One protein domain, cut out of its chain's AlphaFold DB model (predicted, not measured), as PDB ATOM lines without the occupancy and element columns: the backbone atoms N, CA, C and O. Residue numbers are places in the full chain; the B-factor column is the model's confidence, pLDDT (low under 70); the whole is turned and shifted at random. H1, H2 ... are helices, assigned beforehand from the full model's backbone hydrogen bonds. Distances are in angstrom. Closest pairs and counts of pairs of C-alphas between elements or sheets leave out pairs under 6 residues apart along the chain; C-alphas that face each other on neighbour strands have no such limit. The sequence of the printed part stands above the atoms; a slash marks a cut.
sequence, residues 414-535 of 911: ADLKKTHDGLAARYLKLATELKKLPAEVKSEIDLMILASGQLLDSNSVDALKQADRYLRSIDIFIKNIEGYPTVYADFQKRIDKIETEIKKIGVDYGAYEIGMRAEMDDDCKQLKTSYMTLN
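Overview. This is residues 414 to 535 of the 911 residues of an uncharacterized protein of Gemmobacter straminiformis (UniProt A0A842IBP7). An up-and-down bundle of H1, H2 and H3, each running against the one before, continues at one end into a helical hairpin, H4 and H5. The printed part has 122 residues with five named helices and no named strand: all helix. It is loose, radius of gyration of the C-alphas 18.4 A, spanning 60 by 30 by 19 A.

Arrangement. H1, residues 414 to 433, and H2, residues 439 to 456, form a hairpin at 18 degrees, closest C-alphas Ala 424 and Ile 449, 6.6 A. H3, residues 461 to 483, touches H2 at Ser 452 and Ala 467, C-alphas 4.5 A apart. H4, residues 485 to 509, and H5, residues 514 to 530, form a hairpin at 15 degrees, closest C-alphas Glu 499 and Cys 524, 6.6 A. In the five helices every O i to N i+4 pair is within hydrogen-bond range.

Along the chain. H1 begins at C-alpha 414 (-20.852, 12.600, -48.325); H4 is 35.8 A long; H5 ends at C-alpha 530 (-15.168, 0.175, -20.377).

Size, cuts and confidence. The printed part has no cut; its links are tight. Residues 433 to 445 are among those under pLDDT 70.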
ATOM      1  N   ALA A 414     -22.216  12.565 -47.798       78.38
ATOM      2  CA  ALA A 414     -20.852  12.600 -48.325       78.38
ATOM      3  C   ALA A 414     -19.814  12.988 -47.254       78.38
ATOM      4  O   ALA A 414     -18.733  12.397 -47.202       78.38
ATOM      5  N   ASP A 415     -20.152  13.929 -46.367       80.38
ATOM      6  CA  ASP A 415     -19.270  14.373 -45.283       80.38
ATOM      7  C   ASP A 415     -19.168  13.315 -44.181       80.38
ATOM      8  O   ASP A 415     -18.073  13.046 -43.678       80.38
ATOM      9  N   LEU A 416     -20.278  12.651 -43.846       78.75
ATOM     10  CA  LEU A 416     -20.270  11.538 -42.896       78.75
ATOM     11  C   LEU A 416     -19.476  10.341 -43.428       78.75
ATOM     12  O   LEU A 416     -18.694   9.760 -42.681       78.75
ATOM     13  N   LYS A 417     -19.595  10.017 -44.722       83.06
ATOM     14  CA  LYS A 417     -18.803   8.951 -45.359       83.06
ATOM     15  C   LYS A 417     -17.308   9.263 -45.342       83.06
ATOM     16  O   LYS A 417     -16.504   8.421 -44.957       83.06
ATOM     17  N   LYS A 418     -16.932  10.513 -45.629       85.25
ATOM     18  CA  LYS A 418     -15.544  10.977 -45.496       85.25
ATOM     19  C   LYS A 418     -15.041  10.909 -44.047       85.25
ATOM     20  O   LYS A 418     -13.881  10.571 -43.817       85.25
ATOM     21  N   THR A 419     -15.902  11.220 -43.080       81.81
ATOM     22  CA  THR A 419     -15.579  11.153 -41.647       81.81
ATOM     23  C   THR A 419     -15.396   9.704 -41.190       81.81
ATOM     24  O   THR A 419     -14.418   9.408 -40.510       81.81
ATOM     25  N   HIS A 420     -16.270   8.792 -41.625       88.12
ATOM     26  CA  HIS A 420     -16.150   7.351 -41.403       88.12
ATOM     27  C   HIS A 420     -14.815   6.806 -41.904       88.12
ATOM     28  O   HIS A 420     -14.050   6.244 -41.121       88.12
ATOM     29  N   ASP A 421     -14.495   7.039 -43.177       84.06
ATOM     30  CA  ASP A 421     -13.279   6.497 -43.784       84.06
ATOM     31  C   ASP A 421     -12.017   7.067 -43.107       84.06
ATOM     32  O   ASP A 421     -11.047   6.345 -42.863       84.06
ATOM     33  N   GLY A 422     -12.050   8.351 -42.726       83.88
ATOM     34  CA  GLY A 422     -10.969   9.001 -41.985       83.88
ATOM     35  C   GLY A 422     -10.769   8.444 -40.571       83.88
ATOM     36  O   GLY A 422      -9.630   8.216 -40.156       83.88
ATOM     37  N   LEU A 423     -11.853   8.205 -39.826       83.56
ATOM     38  CA  LEU A 423     -11.791   7.653 -38.471       83.56
ATOM     39  C   LEU A 423     -11.412   6.172 -38.467       83.56
ATOM     40  O   LEU A 423     -10.591   5.776 -37.646       83.56
ATOM     41  N   ALA A 424     -11.925   5.378 -39.410       81.50
ATOM     42  CA  ALA A 424     -11.554   3.974 -39.566       81.50
ATOM     43  C   ALA A 424     -10.048   3.819 -39.846       81.50
ATOM     44  O   ALA A 424      -9.379   2.992 -39.226       81.50
ATOM     45  N   ALA A 425      -9.484   4.668 -40.713       83.62
ATOM     46  CA  ALA A 425      -8.049   4.676 -40.993       83.62
ATOM     47  C   ALA A 425      -7.208   5.109 -39.776       83.62
ATOM     48  O   ALA A 425      -6.183   4.486 -39.481       83.62
ATOM     49  N   ARG A 426      -7.637   6.152 -39.046       80.12
ATOM     50  CA  ARG A 426      -6.966   6.598 -37.808       80.12
ATOM     51  C   ARG A 426      -7.014   5.528 -36.722       80.12
ATOM     52  O   ARG A 426      -5.986   5.250 -36.116       80.12
ATOM     53  N   TYR A 427      -8.167   4.892 -36.526       80.69
ATOM     54  CA  TYR A 427      -8.328   3.792 -35.583       80.69
ATOM     55  C   TYR A 427      -7.432   2.603 -35.932       80.69
ATOM     56  O   TYR A 427      -6.741   2.094 -35.056       80.69
ATOM     57  N   LEU A 428      -7.372   2.194 -37.206       79.38
ATOM     58  CA  LEU A 428      -6.516   1.088 -37.641       79.38
ATOM     59  C   LEU A 428      -5.037   1.365 -37.329       79.38
ATOM     60  O   LEU A 428      -4.335   0.487 -36.826       79.38
ATOM     61  N   LYS A 429      -4.584   2.604 -37.567       79.31
ATOM     62  CA  LYS A 429      -3.231   3.056 -37.225       79.31
ATOM     63  C   LYS A 429      -2.995   3.039 -35.709       79.31
ATOM     64  O   LYS A 429      -2.003   2.471 -35.250       79.31
ATOM     65  N   LEU A 430      -3.937   3.577 -34.937       72.75
ATOM     66  CA  LEU A 430      -3.896   3.592 -33.476       72.75
ATOM     67  C   LEU A 430      -3.849   2.166 -32.896       72.75
ATOM     68  O   LEU A 430      -3.050   1.886 -32.008       72.75
ATOM     69  N   ALA A 431      -4.640   1.242 -33.446       69.06
ATOM     70  CA  ALA A 431      -4.679  -0.164 -33.056       69.06
ATOM     71  C   ALA A 431      -3.368  -0.910 -33.365       69.06
ATOM     72  O   ALA A 431      -3.007  -1.840 -32.644       69.06
ATOM     73  N   THR A 432      -2.633  -0.508 -34.409       70.19
ATOM     74  CA  THR A 432      -1.283  -1.034 -34.686       70.19
ATOM     75  C   THR A 432      -0.192  -0.434 -33.796       70.19
ATOM     76  O   THR A 432       0.764  -1.134 -33.455       70.19
ATOM     77  N   GLU A 433      -0.316   0.837 -33.404       67.50
ATOM     78  CA  GLU A 433       0.667   1.544 -32.568       67.50
ATOM     79  C   GLU A 433       0.516   1.186 -31.079       67.50
ATOM     80  O   GLU A 433       1.495   0.878 -30.391       67.50
ATOM     81  N   LEU A 434      -0.722   1.128 -30.588       61.22
ATOM     82  CA  LEU A 434      -1.068   0.700 -29.239       61.22
ATOM     83  C   LEU A 434      -1.189  -0.825 -29.202       61.22
ATOM     84  O   LEU A 434      -2.281  -1.386 -29.211       61.22
ATOM     85  N   LYS A 435      -0.048  -1.516 -29.098       54.66
ATOM     86  CA  LYS A 435       0.063  -2.992 -29.004       54.66
ATOM     87  C   LYS A 435      -0.776  -3.671 -27.888       54.66
ATOM     88  O   LYS A 435      -0.665  -4.884 -27.728       54.66
ATOM     89  N   LYS A 436      -1.560  -2.935 -27.085       58.16
ATOM     90  CA  LYS A 436      -2.320  -3.419 -25.915       58.16
ATOM     91  C   LYS A 436      -3.660  -2.685 -25.708       58.16
ATOM     92  O   LYS A 436      -3.912  -2.165 -24.624       58.16
ATOM     93  N   LEU A 437      -4.517  -2.633 -26.724       59.78
ATOM     94  CA  LEU A 437      -5.945  -2.363 -26.499       59.78
ATOM     95  C   LEU A 437      -6.632  -3.653 -25.999       59.78
ATOM     96  O   LEU A 437      -6.369  -4.711 -26.580       59.78
ATOM     97  N   PRO A 438      -7.478  -3.607 -24.949       59.97
ATOM     98  CA  PRO A 438      -8.292  -4.752 -24.533       59.97
ATOM     99  C   PRO A 438      -9.139  -5.288 -25.696       59.97
ATOM    100  O   PRO A 438      -9.601  -4.516 -26.539       59.97
ATOM    101  N   ALA A 439      -9.333  -6.608 -25.759       61.53
ATOM    102  CA  ALA A 439     -10.021  -7.256 -26.879       61.53
ATOM    103  C   ALA A 439     -11.489  -6.810 -26.988       61.53
ATOM    104  O   ALA A 439     -12.019  -6.677 -28.088       61.53
ATOM    105  N   GLU A 440     -12.108  -6.522 -25.848       55.09
ATOM    106  CA  GLU A 440     -13.487  -6.071 -25.706       55.09
ATOM    107  C   GLU A 440     -13.656  -4.654 -26.274       55.09
ATOM    108  O   GLU A 440     -14.490  -4.444 -27.153       55.09
ATOM    109  N   VAL A 441     -12.787  -3.711 -25.886       61.09
ATOM    110  CA  VAL A 441     -12.756  -2.333 -26.423       61.09
ATOM    111  C   VAL A 441     -12.488  -2.340 -27.925       61.09
ATOM    112  O   VAL A 441     -13.098  -1.589 -28.686       61.09
ATOM    113  N   LYS A 442     -11.582  -3.219 -28.371       66.50
ATOM    114  CA  LYS A 442     -11.311  -3.409 -29.793       66.50
ATOM    115  C   LYS A 442     -12.572  -3.864 -30.533       66.50
ATOM    116  O   LYS A 442     -12.946  -3.245 -31.522       66.50
ATOM    117  N   SER A 443     -13.257  -4.878 -30.007       66.12
ATOM    118  CA  SER A 443     -14.485  -5.407 -30.604       66.12
ATOM    119  C   SER A 443     -15.628  -4.389 -30.642       66.12
ATOM    120  O   SER A 443     -16.369  -4.350 -31.620       66.12
ATOM    121  N   GLU A 444     -15.753  -3.537 -29.621       65.25
ATOM    122  CA  GLU A 444     -16.788  -2.505 -29.548       65.25
ATOM    123  C   GLU A 444     -16.563  -1.406 -30.596       65.25
ATOM    124  O   GLU A 444     -17.486  -1.057 -31.333       65.25
ATOM    125  N   ILE A 445     -15.330  -0.906 -30.729       68.38
ATOM    126  CA  ILE A 445     -14.996   0.091 -31.754       68.38
ATOM    127  C   ILE A 445     -15.093  -0.519 -33.163       68.38
ATOM    128  O   ILE A 445     -15.649   0.121 -34.056       68.38
ATOM    129  N   ASP A 446     -14.642  -1.765 -33.356       74.50
ATOM    130  CA  ASP A 446     -14.796  -2.503 -34.620       74.50
ATOM    131  C   ASP A 446     -16.283  -2.626 -35.011       74.50
ATOM    132  O   ASP A 446     -16.652  -2.394 -36.165       74.50
ATOM    133  N   LEU A 447     -17.158  -2.923 -34.043       72.06
ATOM    134  CA  LEU A 447     -18.610  -2.975 -34.234       72.06
ATOM    135  C   LEU A 447     -19.207  -1.601 -34.554       72.06
ATOM    136  O   LEU A 447     -20.057  -1.516 -35.435       72.06
ATOM    137  N   MET A 448     -18.779  -0.525 -33.885       70.50
ATOM    138  CA  MET A 448     -19.264   0.835 -34.164       70.50
ATOM    139  C   MET A 448     -18.830   1.331 -35.550       70.50
ATOM    140  O   MET A 448     -19.623   1.973 -36.246       70.50
ATOM    141  N   ILE A 449     -17.608   1.009 -35.988       76.50
ATOM    142  CA  ILE A 449     -17.127   1.299 -37.348       76.50
ATOM    143  C   ILE A 449     -17.962   0.509 -38.365       76.50
ATOM    144  O   ILE A 449     -18.514   1.089 -39.297       76.50
ATOM    145  N   LEU A 450     -18.152  -0.796 -38.149       74.50
ATOM    146  CA  LEU A 450     -18.952  -1.636 -39.043       74.50
ATOM    147  C   LEU A 450     -20.422  -1.181 -39.120       74.50
ATOM    148  O   LEU A 450     -20.986  -1.084 -40.209       74.50
ATOM    149  N   ALA A 451     -21.037  -0.870 -37.975       64.06
ATOM    150  CA  ALA A 451     -22.418  -0.408 -37.891       64.06
ATOM    151  C   ALA A 451     -22.603   0.971 -38.537       64.06
ATOM    152  O   ALA A 451     -23.567   1.177 -39.270       64.06
ATOM    153  N   SER A 452     -21.679   1.913 -38.315       70.81
ATOM    154  CA  SER A 452     -21.739   3.227 -38.967       70.81
ATOM    155  C   SER A 452     -21.577   3.117 -40.485       70.81
ATOM    156  O   SER A 452     -22.357   3.741 -41.199       70.81
ATOM    157  N   GLY A 453     -20.684   2.261 -40.990       73.69
ATOM    158  CA  GLY A 453     -20.573   1.971 -42.425       73.69
ATOM    159  C   GLY A 453     -21.879   1.448 -43.037       73.69
ATOM    160  O   GLY A 453     -22.345   1.980 -44.041       73.69
ATOM    161  N   GLN A 454     -22.531   0.477 -42.387       74.44
ATOM    162  CA  GLN A 454     -23.823  -0.064 -42.841       74.44
ATOM    163  C   GLN A 454     -24.952   0.976 -42.814       74.44
ATOM    164  O   GLN A 454     -25.822   0.979 -43.685       74.44
ATOM    165  N   LEU A 455     -24.951   1.866 -41.818       65.50
ATOM    166  CA  LEU A 455     -25.950   2.928 -41.689       65.50
ATOM    167  C   LEU A 455     -25.750   4.056 -42.711       65.50
ATOM    168  O   LEU A 455     -26.729   4.689 -43.100       65.50
ATOM    169  N   LEU A 456     -24.518   4.291 -43.174       74.56
ATOM    170  CA  LEU A 456     -24.205   5.299 -44.195       74.56
ATOM    171  C   LEU A 456     -24.634   4.901 -45.607       74.56
ATOM    172  O   LEU A 456     -24.854   5.778 -46.441       74.56
ATOM    173  N   ASP A 457     -24.785   3.604 -45.870       72.81
ATOM    174  CA  ASP A 457     -25.338   3.098 -47.128       72.81
ATOM    175  C   ASP A 457     -26.886   3.130 -47.138       72.81
ATOM    176  O   ASP A 457     -27.522   2.762 -48.129       72.81
ATOM    177  N   SER A 458     -27.509   3.592 -46.047       65.75
ATOM    178  CA  SER A 458     -28.956   3.768 -45.925       65.75
ATOM    179  C   SER A 458     -29.412   5.152 -46.394       65.75
ATOM    180  O   SER A 458     -28.795   6.169 -46.096       65.75
ATOM    181  N   ASN A 459     -30.581   5.205 -47.041       54.22
ATOM    182  CA  ASN A 459     -31.239   6.458 -47.439       54.22
ATOM    183  C   ASN A 459     -32.113   7.067 -46.317       54.22
ATOM    184  O   ASN A 459     -32.915   7.958 -46.581       54.22
ATOM    185  N   SER A 460     -32.016   6.564 -45.080       63.88
ATOM    186  CA  SER A 460     -32.807   7.036 -43.934       63.88
ATOM    187  C   SER A 460     -32.074   8.128 -43.155       63.88
ATOM    188  O   SER A 460     -30.953   7.923 -42.692       63.88
ATOM    189  N   VAL A 461     -32.736   9.268 -42.934       60.09
ATOM    190  CA  VAL A 461     -32.195  10.382 -42.135       60.09
ATOM    191  C   VAL A 461     -31.864   9.945 -40.702       60.09
ATOM    192  O   VAL A 461     -30.837  10.346 -40.160       60.09
ATOM    193  N   ASP A 462     -32.683   9.085 -40.096       56.84
ATOM    194  CA  ASP A 462     -32.439   8.587 -38.738       56.84
ATOM    195  C   ASP A 462     -31.265   7.603 -38.687       56.84
ATOM    196  O   ASP A 462     -30.466   7.646 -37.750       56.84
ATOM    197  N   ALA A 463     -31.102   6.775 -39.726       59.62
ATOM    198  CA  ALA A 463     -29.920   5.925 -39.873       59.62
ATOM    199  C   ALA A 463     -28.643   6.771 -39.989       59.62
ATOM    200  O   ALA A 463     -27.656   6.486 -39.313       59.62
ATOM    201  N   LEU A 464     -28.682   7.858 -40.764       68.56
ATOM    202  CA  LEU A 464     -27.546   8.767 -40.914       68.56
ATOM    203  C   LEU A 464     -27.243   9.558 -39.627       68.56
ATOM    204  O   LEU A 464     -26.076   9.748 -39.290       68.56
ATOM    205  N   LYS A 465     -28.262   9.962 -38.853       66.75
ATOM    206  CA  LYS A 465     -28.073  10.555 -37.512       66.75
ATOM    207  C   LYS A 465     -27.444   9.566 -36.533       66.75
ATOM    208  O   LYS A 465     -26.600   9.946 -35.723       66.75
ATOM    209  N   GLN A 466     -27.850   8.300 -36.590       60.75
ATOM    210  CA  GLN A 466     -27.266   7.255 -35.757       60.75
ATOM    211  C   GLN A 466     -25.820   6.947 -36.177       60.75
ATOM    212  O   GLN A 466     -24.965   6.772 -35.309       60.75
ATOM    213  N   ALA A 467     -25.523   6.969 -37.481       67.50
ATOM    214  CA  ALA A 467     -24.158   6.885 -37.988       67.50
ATOM    215  C   ALA A 467     -23.290   8.041 -37.460       67.50
ATOM    216  O   ALA A 467     -22.221   7.780 -36.919       67.50
ATOM    217  N   ASP A 468     -23.765   9.293 -37.519       74.62
ATOM    218  CA  ASP A 468     -23.055  10.461 -36.960       74.62
ATOM    219  C   ASP A 468     -22.736  10.283 -35.465       74.62
ATOM    220  O   ASP A 468     -21.616  10.541 -35.025       74.62
ATOM    221  N   ARG A 469     -23.675   9.755 -34.668       66.50
ATOM    222  CA  ARG A 469     -23.434   9.474 -33.240       66.50
ATOM    223  C   ARG A 469     -22.312   8.462 -33.018       66.50
ATOM    224  O   ARG A 469     -21.447   8.708 -32.178       66.50
ATOM    225  N   TYR A 470     -22.304   7.356 -33.764       70.50
ATOM    226  CA  TYR A 470     -21.225   6.368 -33.673       70.50
ATOM    227  C   TYR A 470     -19.881   6.965 -34.087       70.50
ATOM    228  O   TYR A 470     -18.894   6.798 -33.371       70.50
ATOM    229  N   LEU A 471     -19.849   7.733 -35.177       76.00
ATOM    230  CA  LEU A 471     -18.633   8.396 -35.646       76.00
ATOM    231  C   LEU A 471     -18.088   9.402 -34.623       76.00
ATOM    232  O   LEU A 471     -16.886   9.416 -34.366       76.00
ATOM    233  N   ARG A 472     -18.946  10.190 -33.966       73.62
ATOM    234  CA  ARG A 472     -18.523  11.090 -32.878       73.62
ATOM    235  C   ARG A 472     -17.963  10.333 -31.677       73.62
ATOM    236  O   ARG A 472     -16.965  10.770 -31.113       73.62
ATOM    237  N   SER A 473     -18.570   9.207 -31.301       69.12
ATOM    238  CA  SER A 473     -18.075   8.359 -30.207       69.12
ATOM    239  C   SER A 473     -16.674   7.816 -30.507       69.12
ATOM    240  O   SER A 473     -15.783   7.888 -29.660       69.12
ATOM    241  N   ILE A 474     -16.452   7.349 -31.741       76.88
ATOM    242  CA  ILE A 474     -15.143   6.877 -32.212       76.88
ATOM    243  C   ILE A 474     -14.114   8.019 -32.208       76.88
ATOM    244  O   ILE A 474     -12.988   7.831 -31.751       76.88
ATOM    245  N   ASP A 475     -14.479   9.216 -32.672       78.00
ATOM    246  CA  ASP A 475     -13.573  10.374 -32.680       78.00
ATOM    247  C   ASP A 475     -13.189  10.828 -31.263       78.00
ATOM    248  O   ASP A 475     -12.022  11.122 -31.008       78.00
ATOM    249  N   ILE A 476     -14.139  10.834 -30.321       69.62
ATOM    250  CA  ILE A 476     -13.874  11.132 -28.904       69.62
ATOM    251  C   ILE A 476     -12.906  10.101 -28.314       69.62
ATOM    252  O   ILE A 476     -11.928  10.484 -27.674       69.62
ATOM    253  N   PHE A 477     -13.137   8.810 -28.564       74.31
ATOM    254  CA  PHE A 477     -12.254   7.729 -28.121       74.31
ATOM    255  C   PHE A 477     -10.818   7.912 -28.636       74.31
ATOM    256  O   PHE A 477      -9.871   7.927 -27.846       74.31
ATOM    257  N   ILE A 478     -10.654   8.124 -29.947       74.38
ATOM    258  CA  ILE A 478      -9.340   8.331 -30.572       74.38
ATOM    259  C   ILE A 478      -8.655   9.568 -29.972       74.38
ATOM    260  O   ILE A 478      -7.505   9.484 -29.543       74.38
ATOM    261  N   LYS A 479      -9.365  10.700 -29.871       73.31
ATOM    262  CA  LYS A 479      -8.826  11.948 -29.301       73.31
ATOM    263  C   LYS A 479      -8.406  11.803 -27.838       73.31
ATOM    264  O   LYS A 479      -7.381  12.357 -27.451       73.31
ATOM    265  N   ASN A 480      -9.163  11.064 -27.030       67.81
ATOM    266  CA  ASN A 480      -8.871  10.885 -25.606       67.81
ATOM    267  C   ASN A 480      -7.612  10.044 -25.373       67.81
ATOM    268  O   ASN A 480      -6.797  10.384 -24.512       67.81
ATOM    269  N   ILE A 481      -7.429   8.979 -26.154       69.31
ATOM    270  CA  ILE A 481      -6.255   8.108 -26.048       69.31
ATOM    271  C   ILE A 481      -5.001   8.788 -26.611       69.31
ATOM    272  O   ILE A 481      -3.939   8.700 -25.996       69.31
ATOM    273  N   GLU A 482      -5.117   9.498 -27.738       71.06
ATOM    274  CA  GLU A 482      -4.004  10.265 -28.319       71.06
ATOM    275  C   GLU A 482      -3.594  11.448 -27.425       71.06
ATOM    276  O   GLU A 482      -2.407  11.745 -27.299       71.06
ATOM    277  N   GLY A 483      -4.561  12.114 -26.783       67.00
ATOM    278  CA  GLY A 483      -4.321  13.309 -25.971       67.00
ATOM    279  C   GLY A 483      -3.781  13.039 -24.564       67.00
ATOM    280  O   GLY A 483      -3.019  13.855 -24.045       67.00
ATOM    281  N   TYR A 484      -4.150  11.913 -23.934       67.44
ATOM    282  CA  TYR A 484      -3.879  11.673 -22.506       67.44
ATOM    283  C   TYR A 484      -3.500  10.218 -22.158       67.44
ATOM    284  O   TYR A 484      -4.093   9.615 -21.255       67.44
ATOM    285  N   PRO A 485      -2.477   9.627 -22.800       68.44
ATOM    286  CA  PRO A 485      -2.117   8.221 -22.593       68.44
ATOM    287  C   PRO A 485      -1.671   7.907 -21.153       68.44
ATOM    288  O   PRO A 485      -1.913   6.813 -20.643       68.44
ATOM    289  N   THR A 486      -1.043   8.865 -20.465       73.50
ATOM    290  CA  THR A 486      -0.570   8.704 -19.080       73.50
ATOM    291  C   THR A 486      -1.707   8.644 -18.061       73.50
ATOM    292  O   THR A 486      -1.587   7.918 -17.079       73.50
ATOM    293  N   VAL A 487      -2.820   9.343 -18.309       77.56
ATOM    294  CA  VAL A 487      -3.999   9.367 -17.427       77.56
ATOM    295  C   VAL A 487      -4.705   8.011 -17.446       77.56
ATOM    296  O   VAL A 487      -4.979   7.435 -16.398       77.56
ATOM    297  N   TYR A 488      -4.915   7.432 -18.630       74.00
ATOM    298  CA  TYR A 488      -5.522   6.103 -18.752       74.00
ATOM    299  C   TYR A 488      -4.602   4.977 -18.254       74.00
ATOM    300  O   TYR A 488      -5.086   3.968 -17.741       74.00
ATOM    301  N   ALA A 489      -3.279   5.148 -18.342       76.94
ATOM    302  CA  ALA A 489      -2.334   4.235 -17.700       76.94
ATOM    303  C   ALA A 489      -2.421   4.291 -16.162       76.94
ATOM    304  O   ALA A 489      -2.238   3.266 -15.505       76.94
ATOM    305  N   ASP A 490      -2.710   5.463 -15.589       83.38
ATOM    306  CA  ASP A 490      -2.941   5.622 -14.151       83.38
ATOM    307  C   ASP A 490      -4.277   5.003 -13.713       83.38
ATOM    308  O   ASP A 490      -4.314   4.236 -12.750       83.38
ATOM    309  N   PHE A 491      -5.352   5.214 -14.483       87.75
ATOM    310  CA  PHE A 491      -6.635   4.539 -14.257       87.75
ATOM    311  C   PHE A 491      -6.496   3.019 -14.262       87.75
ATOM    312  O   PHE A 491      -6.965   2.365 -13.335       87.75
ATOM    313  N   GLN A 492      -5.779   2.460 -15.239       84.94
ATOM    314  CA  GLN A 492      -5.519   1.022 -15.291       84.94
ATOM    315  C   GLN A 492      -4.813   0.522 -14.023       84.94
ATOM    316  O   GLN A 492      -5.225  -0.483 -13.449       84.94
ATOM    317  N   LYS A 493      -3.788   1.240 -13.543       87.25
ATOM    318  CA  LYS A 493      -3.085   0.879 -12.299       87.25
ATOM    319  C   LYS A 493      -4.006   0.911 -11.083       87.25
ATOM    320  O   LYS A 493      -3.888   0.041 -10.223       87.25
ATOM    321  N   ARG A 494      -4.894   1.904 -10.988       92.19
ATOM    322  CA  ARG A 494      -5.864   2.003  -9.887       92.19
ATOM    323  C   ARG A 494      -6.894   0.879  -9.946       92.19
ATOM    324  O   ARG A 494      -7.096   0.223  -8.933       92.19
ATOM    325  N   ILE A 495      -7.435   0.570 -11.125       91.62
ATOM    326  CA  ILE A 495      -8.343  -0.571 -11.332       91.62
ATOM    327  C   ILE A 495      -7.653  -1.891 -10.943       91.62
ATOM    328  O   ILE A 495      -8.211  -2.674 -10.180       91.62
ATOM    329  N   ASP A 496      -6.409  -2.120 -11.375       88.38
ATOM    330  CA  ASP A 496      -5.650  -3.328 -11.010       88.38
ATOM    331  C   ASP A 496      -5.360  -3.405  -9.497       88.38
ATOM    332  O   ASP A 496      -5.340  -4.492  -8.906       88.38
ATOM    333  N   LYS A 497      -5.155  -2.255  -8.839       92.25
ATOM    334  CA  LYS A 497      -5.023  -2.180  -7.379       92.25
ATOM    335  C   LYS A 497      -6.337  -2.557  -6.690       92.25
ATOM    336  O   LYS A 497      -6.298  -3.386  -5.784       92.25
ATOM    337  N   ILE A 498      -7.473  -2.017  -7.137       93.12
ATOM    338  CA  ILE A 498      -8.811  -2.362  -6.626       93.12
ATOM    339  C   ILE A 498      -9.073  -3.861  -6.787       93.12
ATOM    340  O   ILE A 498      -9.430  -4.531  -5.822       93.12
ATOM    341  N   GLU A 499      -8.808  -4.424  -7.969       92.94
ATOM    342  CA  GLU A 499      -8.941  -5.863  -8.229       92.94
ATOM    343  C   GLU A 499      -8.084  -6.694  -7.255       92.94
ATOM    344  O   GLU A 499      -8.519  -7.719  -6.722       92.94
ATOM    345  N   THR A 500      -6.861  -6.236  -6.972       91.50
ATOM    346  CA  THR A 500      -5.974  -6.874  -5.993       91.50
ATOM    347  C   THR A 500      -6.536  -6.786  -4.571       91.50
ATOM    348  O   THR A 500      -6.457  -7.766  -3.825       91.50
ATOM    349  N   GLU A 501      -7.124  -5.654  -4.181       90.75
ATOM    350  CA  GLU A 501      -7.755  -5.484  -2.869       90.75
ATOM    351  C   GLU A 501      -9.019  -6.340  -2.719       90.75
ATOM    352  O   GLU A 501      -9.139  -7.040  -1.713       90.75
ATOM    353  N   ILE A 502      -9.886  -6.411  -3.735       88.31
ATOM    354  CA  ILE A 502     -11.053  -7.313  -3.770       88.31
ATOM    355  C   ILE A 502     -10.609  -8.775  -3.619       88.31
ATOM    356  O   ILE A 502     -11.176  -9.532  -2.822       88.31
ATOM    357  N   LYS A 503      -9.546  -9.189  -4.325       87.62
ATOM    358  CA  LYS A 503      -8.962 -10.535  -4.176       87.62
ATOM    359  C   LYS A 503      -8.431 -10.771  -2.768       87.62
ATOM    360  O   LYS A 503      -8.683 -11.834  -2.202       87.62
ATOM    361  N   LYS A 504      -7.734  -9.794  -2.183       86.44
ATOM    362  CA  LYS A 504      -7.201  -9.888  -0.819       86.44
ATOM    363  C   LYS A 504      -8.314  -9.992   0.221       86.44
ATOM    364  O   LYS A 504      -8.234 -10.853   1.091       86.44
ATOM    365  N   ILE A 505      -9.379  -9.201   0.095       82.00
ATOM    366  CA  ILE A 505     -10.585  -9.334   0.923       82.00
ATOM    367  C   ILE A 505     -11.196 -10.724   0.739       82.00
ATOM    368  O   ILE A 505     -11.597 -11.355   1.709       82.00
ATOM    369  N   GLY A 506     -11.193 -11.253  -0.482       77.94
ATOM    370  CA  GLY A 506     -11.584 -12.628  -0.755       77.94
ATOM    371  C   GLY A 506     -10.781 -13.692  -0.011       77.94
ATOM    372  O   GLY A 506     -11.333 -14.719   0.371       77.94
ATOM    373  N   VAL A 507      -9.492 -13.458   0.216       77.12
ATOM    374  CA  VAL A 507      -8.637 -14.357   1.003       77.12
ATOM    375  C   VAL A 507      -8.889 -14.169   2.501       77.12
ATOM    376  O   VAL A 507      -9.097 -15.149   3.215       77.12
ATOM    377  N   ASP A 508      -8.911 -12.922   2.972       74.44
ATOM    378  CA  ASP A 508      -9.004 -12.592   4.399       74.44
ATOM    379  C   ASP A 508     -10.424 -12.813   4.969       74.44
ATOM    380  O   ASP A 508     -10.586 -13.154   6.147       74.44
ATOM    381  N   TYR A 509     -11.452 -12.639   4.130       75.62
ATOM    382  CA  TYR A 509     -12.868 -12.567   4.502       75.62
ATOM    383  C   TYR A 509     -13.814 -13.291   3.535       75.62
ATOM    384  O   TYR A 509     -15.019 -13.140   3.676       75.62
ATOM    385  N   GLY A 510     -13.343 -14.115   2.592       68.06
ATOM    386  CA  GLY A 510     -14.171 -14.654   1.492       68.06
ATOM    387  C   GLY A 510     -15.391 -15.509   1.850       68.06
ATOM    388  O   GLY A 510     -16.088 -15.961   0.950       68.06
ATOM    389  N   ALA A 511     -15.647 -15.745   3.134       69.38
ATOM    390  CA  ALA A 511     -16.853 -16.392   3.637       69.38
ATOM    391  C   ALA A 511     -17.903 -15.404   4.187       69.38
ATOM    392  O   ALA A 511     -18.931 -15.865   4.671       69.38
ATOM    393  N   TYR A 512     -17.630 -14.096   4.186       69.94
ATOM    394  CA  TYR A 512     -18.542 -13.029   4.608       69.94
ATOM    395  C   TYR A 512     -19.069 -12.305   3.369       69.94
ATOM    396  O   TYR A 512     -18.287 -12.019   2.464       69.94
ATOM    397  N   GLU A 513     -20.380 -12.048   3.340       72.94
ATOM    398  CA  GLU A 513     -21.060 -11.241   2.312       72.94
ATOM    399  C   GLU A 513     -20.613 -11.547   0.866       72.94
ATOM    400  O   GLU A 513     -20.181 -10.684   0.099       72.94
ATOM    401  N   ILE A 514     -20.702 -12.830   0.489       72.12
ATOM    402  CA  ILE A 514     -20.233 -13.347  -0.810       72.12
ATOM    403  C   ILE A 514     -20.898 -12.614  -1.988       72.12
ATOM    404  O   ILE A 514     -20.242 -12.405  -3.008       72.12
ATOM    405  N   GLY A 515     -22.169 -12.213  -1.839       69.88
ATOM    406  CA  GLY A 515     -22.928 -11.471  -2.851       69.88
ATOM    407  C   GLY A 515     -22.324 -10.098  -3.143       69.88
ATOM    408  O   GLY A 515     -21.909  -9.857  -4.270       69.88
ATOM    409  N   MET A 516     -22.154  -9.264  -2.114       75.75
ATOM    410  CA  MET A 516     -21.561  -7.925  -2.256       75.75
ATOM    411  C   MET A 516     -20.139  -7.981  -2.833       75.75
ATOM    412  O   MET A 516     -19.744  -7.147  -3.641       75.75
ATOM    413  N   ARG A 517     -19.348  -9.003  -2.465       81.38
ATOM    414  CA  ARG A 517     -18.026  -9.207  -3.072       81.38
ATOM    415  C   ARG A 517     -18.115  -9.530  -4.566       81.38
ATOM    416  O   ARG A 517     -17.263  -9.071  -5.321       81.38
ATOM    417  N   ALA A 518     -19.067 -10.370  -4.971       75.31
ATOM    418  CA  ALA A 518     -19.254 -10.732  -6.373       75.31
ATOM    419  C   ALA A 518     -19.706  -9.524  -7.204       75.31
ATOM    420  O   ALA A 518     -19.188  -9.332  -8.298       75.31
ATOM    421  N   GLU A 519     -20.586  -8.685  -6.652       80.94
ATOM    422  CA  GLU A 519     -21.015  -7.423  -7.265       80.94
ATOM    423  C   GLU A 519     -19.823  -6.487  -7.496       80.94
ATOM    424  O   GLU A 519     -19.558  -6.124  -8.636       80.94
ATOM    425  N   MET A 520     -19.002  -6.224  -6.471       86.38
ATOM    426  CA  MET A 520     -17.794  -5.401  -6.641       86.38
ATOM    427  C   MET A 520     -16.780  -5.998  -7.634       86.38
ATOM    428  O   MET A 520     -16.089  -5.258  -8.333       86.38
ATOM    429  N   ASP A 521     -16.641  -7.329  -7.690       85.81
ATOM    430  CA  ASP A 521     -15.767  -8.001  -8.664       85.81
ATOM    431  C   ASP A 521     -16.292  -7.822 -10.097       85.81
ATOM    432  O   ASP A 521     -15.509  -7.591 -11.021       85.81
ATOM    433  N   ASP A 522     -17.609  -7.876 -10.288       84.50
ATOM    434  CA  ASP A 522     -18.249  -7.642 -11.579       84.50
ATOM    435  C   ASP A 522     -18.215  -6.163 -11.983       84.50
ATOM    436  O   ASP A 522     -17.887  -5.873 -13.134       84.50
ATOM    437  N   ASP A 523     -18.422  -5.228 -11.056       84.12
ATOM    438  CA  ASP A 523     -18.272  -3.788 -11.300       84.12
ATOM    439  C   ASP A 523     -16.827  -3.432 -11.659       84.12
ATOM    440  O   ASP A 523     -16.572  -2.693 -12.616       84.12
ATOM    441  N   CYS A 524     -15.856  -4.035 -10.965       89.69
ATOM    442  CA  CYS A 524     -14.439  -3.901 -11.288       89.69
ATOM    443  C   CYS A 524     -14.131  -4.432 -12.699       89.69
ATOM    444  O   CYS A 524     -13.439  -3.761 -13.472       89.69
ATOM    445  N   LYS A 525     -14.677  -5.595 -13.088       86.38
ATOM    446  CA  LYS A 525     -14.534  -6.132 -14.455       86.38
ATOM    447  C   LYS A 525     -15.186  -5.226 -15.495       86.38
ATOM    448  O   LYS A 525     -14.559  -4.944 -16.515       86.38
ATOM    449  N   GLN A 526     -16.405  -4.749 -15.249       82.50
ATOM    450  CA  GLN A 526     -17.106  -3.843 -16.160       82.50
ATOM    451  C   GLN A 526     -16.317  -2.549 -16.359       82.50
ATOM    452  O   GLN A 526     -16.097  -2.121 -17.499       82.50
ATOM    453  N   LEU A 527     -15.816  -1.952 -15.275       84.69
ATOM    454  CA  LEU A 527     -14.958  -0.775 -15.336       84.69
ATOM    455  C   LEU A 527     -13.669  -1.074 -16.113       84.69
ATOM    456  O   LEU A 527     -13.315  -0.321 -17.016       84.69
ATOM    457  N   LYS A 528     -13.023  -2.219 -15.866       84.00
ATOM    458  CA  LYS A 528     -11.828  -2.664 -16.603       84.00
ATOM    459  C   LYS A 528     -12.075  -2.830 -18.107       84.00
ATOM    460  O   LYS A 528     -11.176  -2.559 -18.898       84.00
ATOM    461  N   THR A 529     -13.281  -3.232 -18.512       75.50
ATOM    462  CA  THR A 529     -13.650  -3.344 -19.934       75.50
ATOM    463  C   THR A 529     -14.038  -2.018 -20.587       75.50
ATOM    464  O   THR A 529     -13.842  -1.869 -21.786       75.50
ATOM    465  N   SER A 530     -14.556  -1.048 -19.827       74.88
ATOM    466  CA  SER A 530     -15.168   0.175 -20.377       74.88
ATOM    467  C   SER A 530     -14.374   1.457 -20.126       74.88
ATOM    468  O   SER A 530     -14.635   2.476 -20.759       74.88
ATOM    469  N   TYR A 531     -13.373   1.455 -19.241       78.31
ATOM    470  CA  TYR A 531     -12.720   2.702 -18.830       78.31
ATOM    471  C   TYR A 531     -12.081   3.473 -19.996       78.31
ATOM    472  O   TYR A 531     -12.038   4.694 -19.946       78.31
ATOM    473  N   MET A 532     -11.624   2.803 -21.061       71.88
ATOM    474  CA  MET A 532     -11.047   3.473 -22.235       71.88
ATOM    475  C   MET A 532     -12.088   4.139 -23.148       71.88
ATOM    476  O   MET A 532     -11.728   5.026 -23.919       71.88
ATOM    477  N   THR A 533     -13.355   3.718 -23.092       67.31
ATOM    478  CA  THR A 533     -14.451   4.268 -23.910       67.31
ATOM    479  C   THR A 533     -15.229   5.371 -23.187       67.31
ATOM    480  O   THR A 533     -15.951   6.138 -23.822       67.31
ATOM    481  N   LEU A 534     -15.031   5.507 -21.873       68.81
ATOM    482  CA  LEU A 534     -15.634   6.534 -21.026       68.81
ATOM    483  C   LEU A 534     -14.786   7.815 -20.951       68.81
ATOM    484  O   LEU A 534     -13.571   7.823 -21.187       68.81
ATOM    485  N   ASN A 535     -15.433   8.930 -20.593       72.50
ATOM    486  CA  ASN A 535     -14.717  10.182 -20.356       72.50
ATOM    487  C   ASN A 535     -13.904  10.115 -19.044       72.50
ATOM    488  O   ASN A 535     -14.236   9.371 -18.124       72.50
TER     489      ASN A 535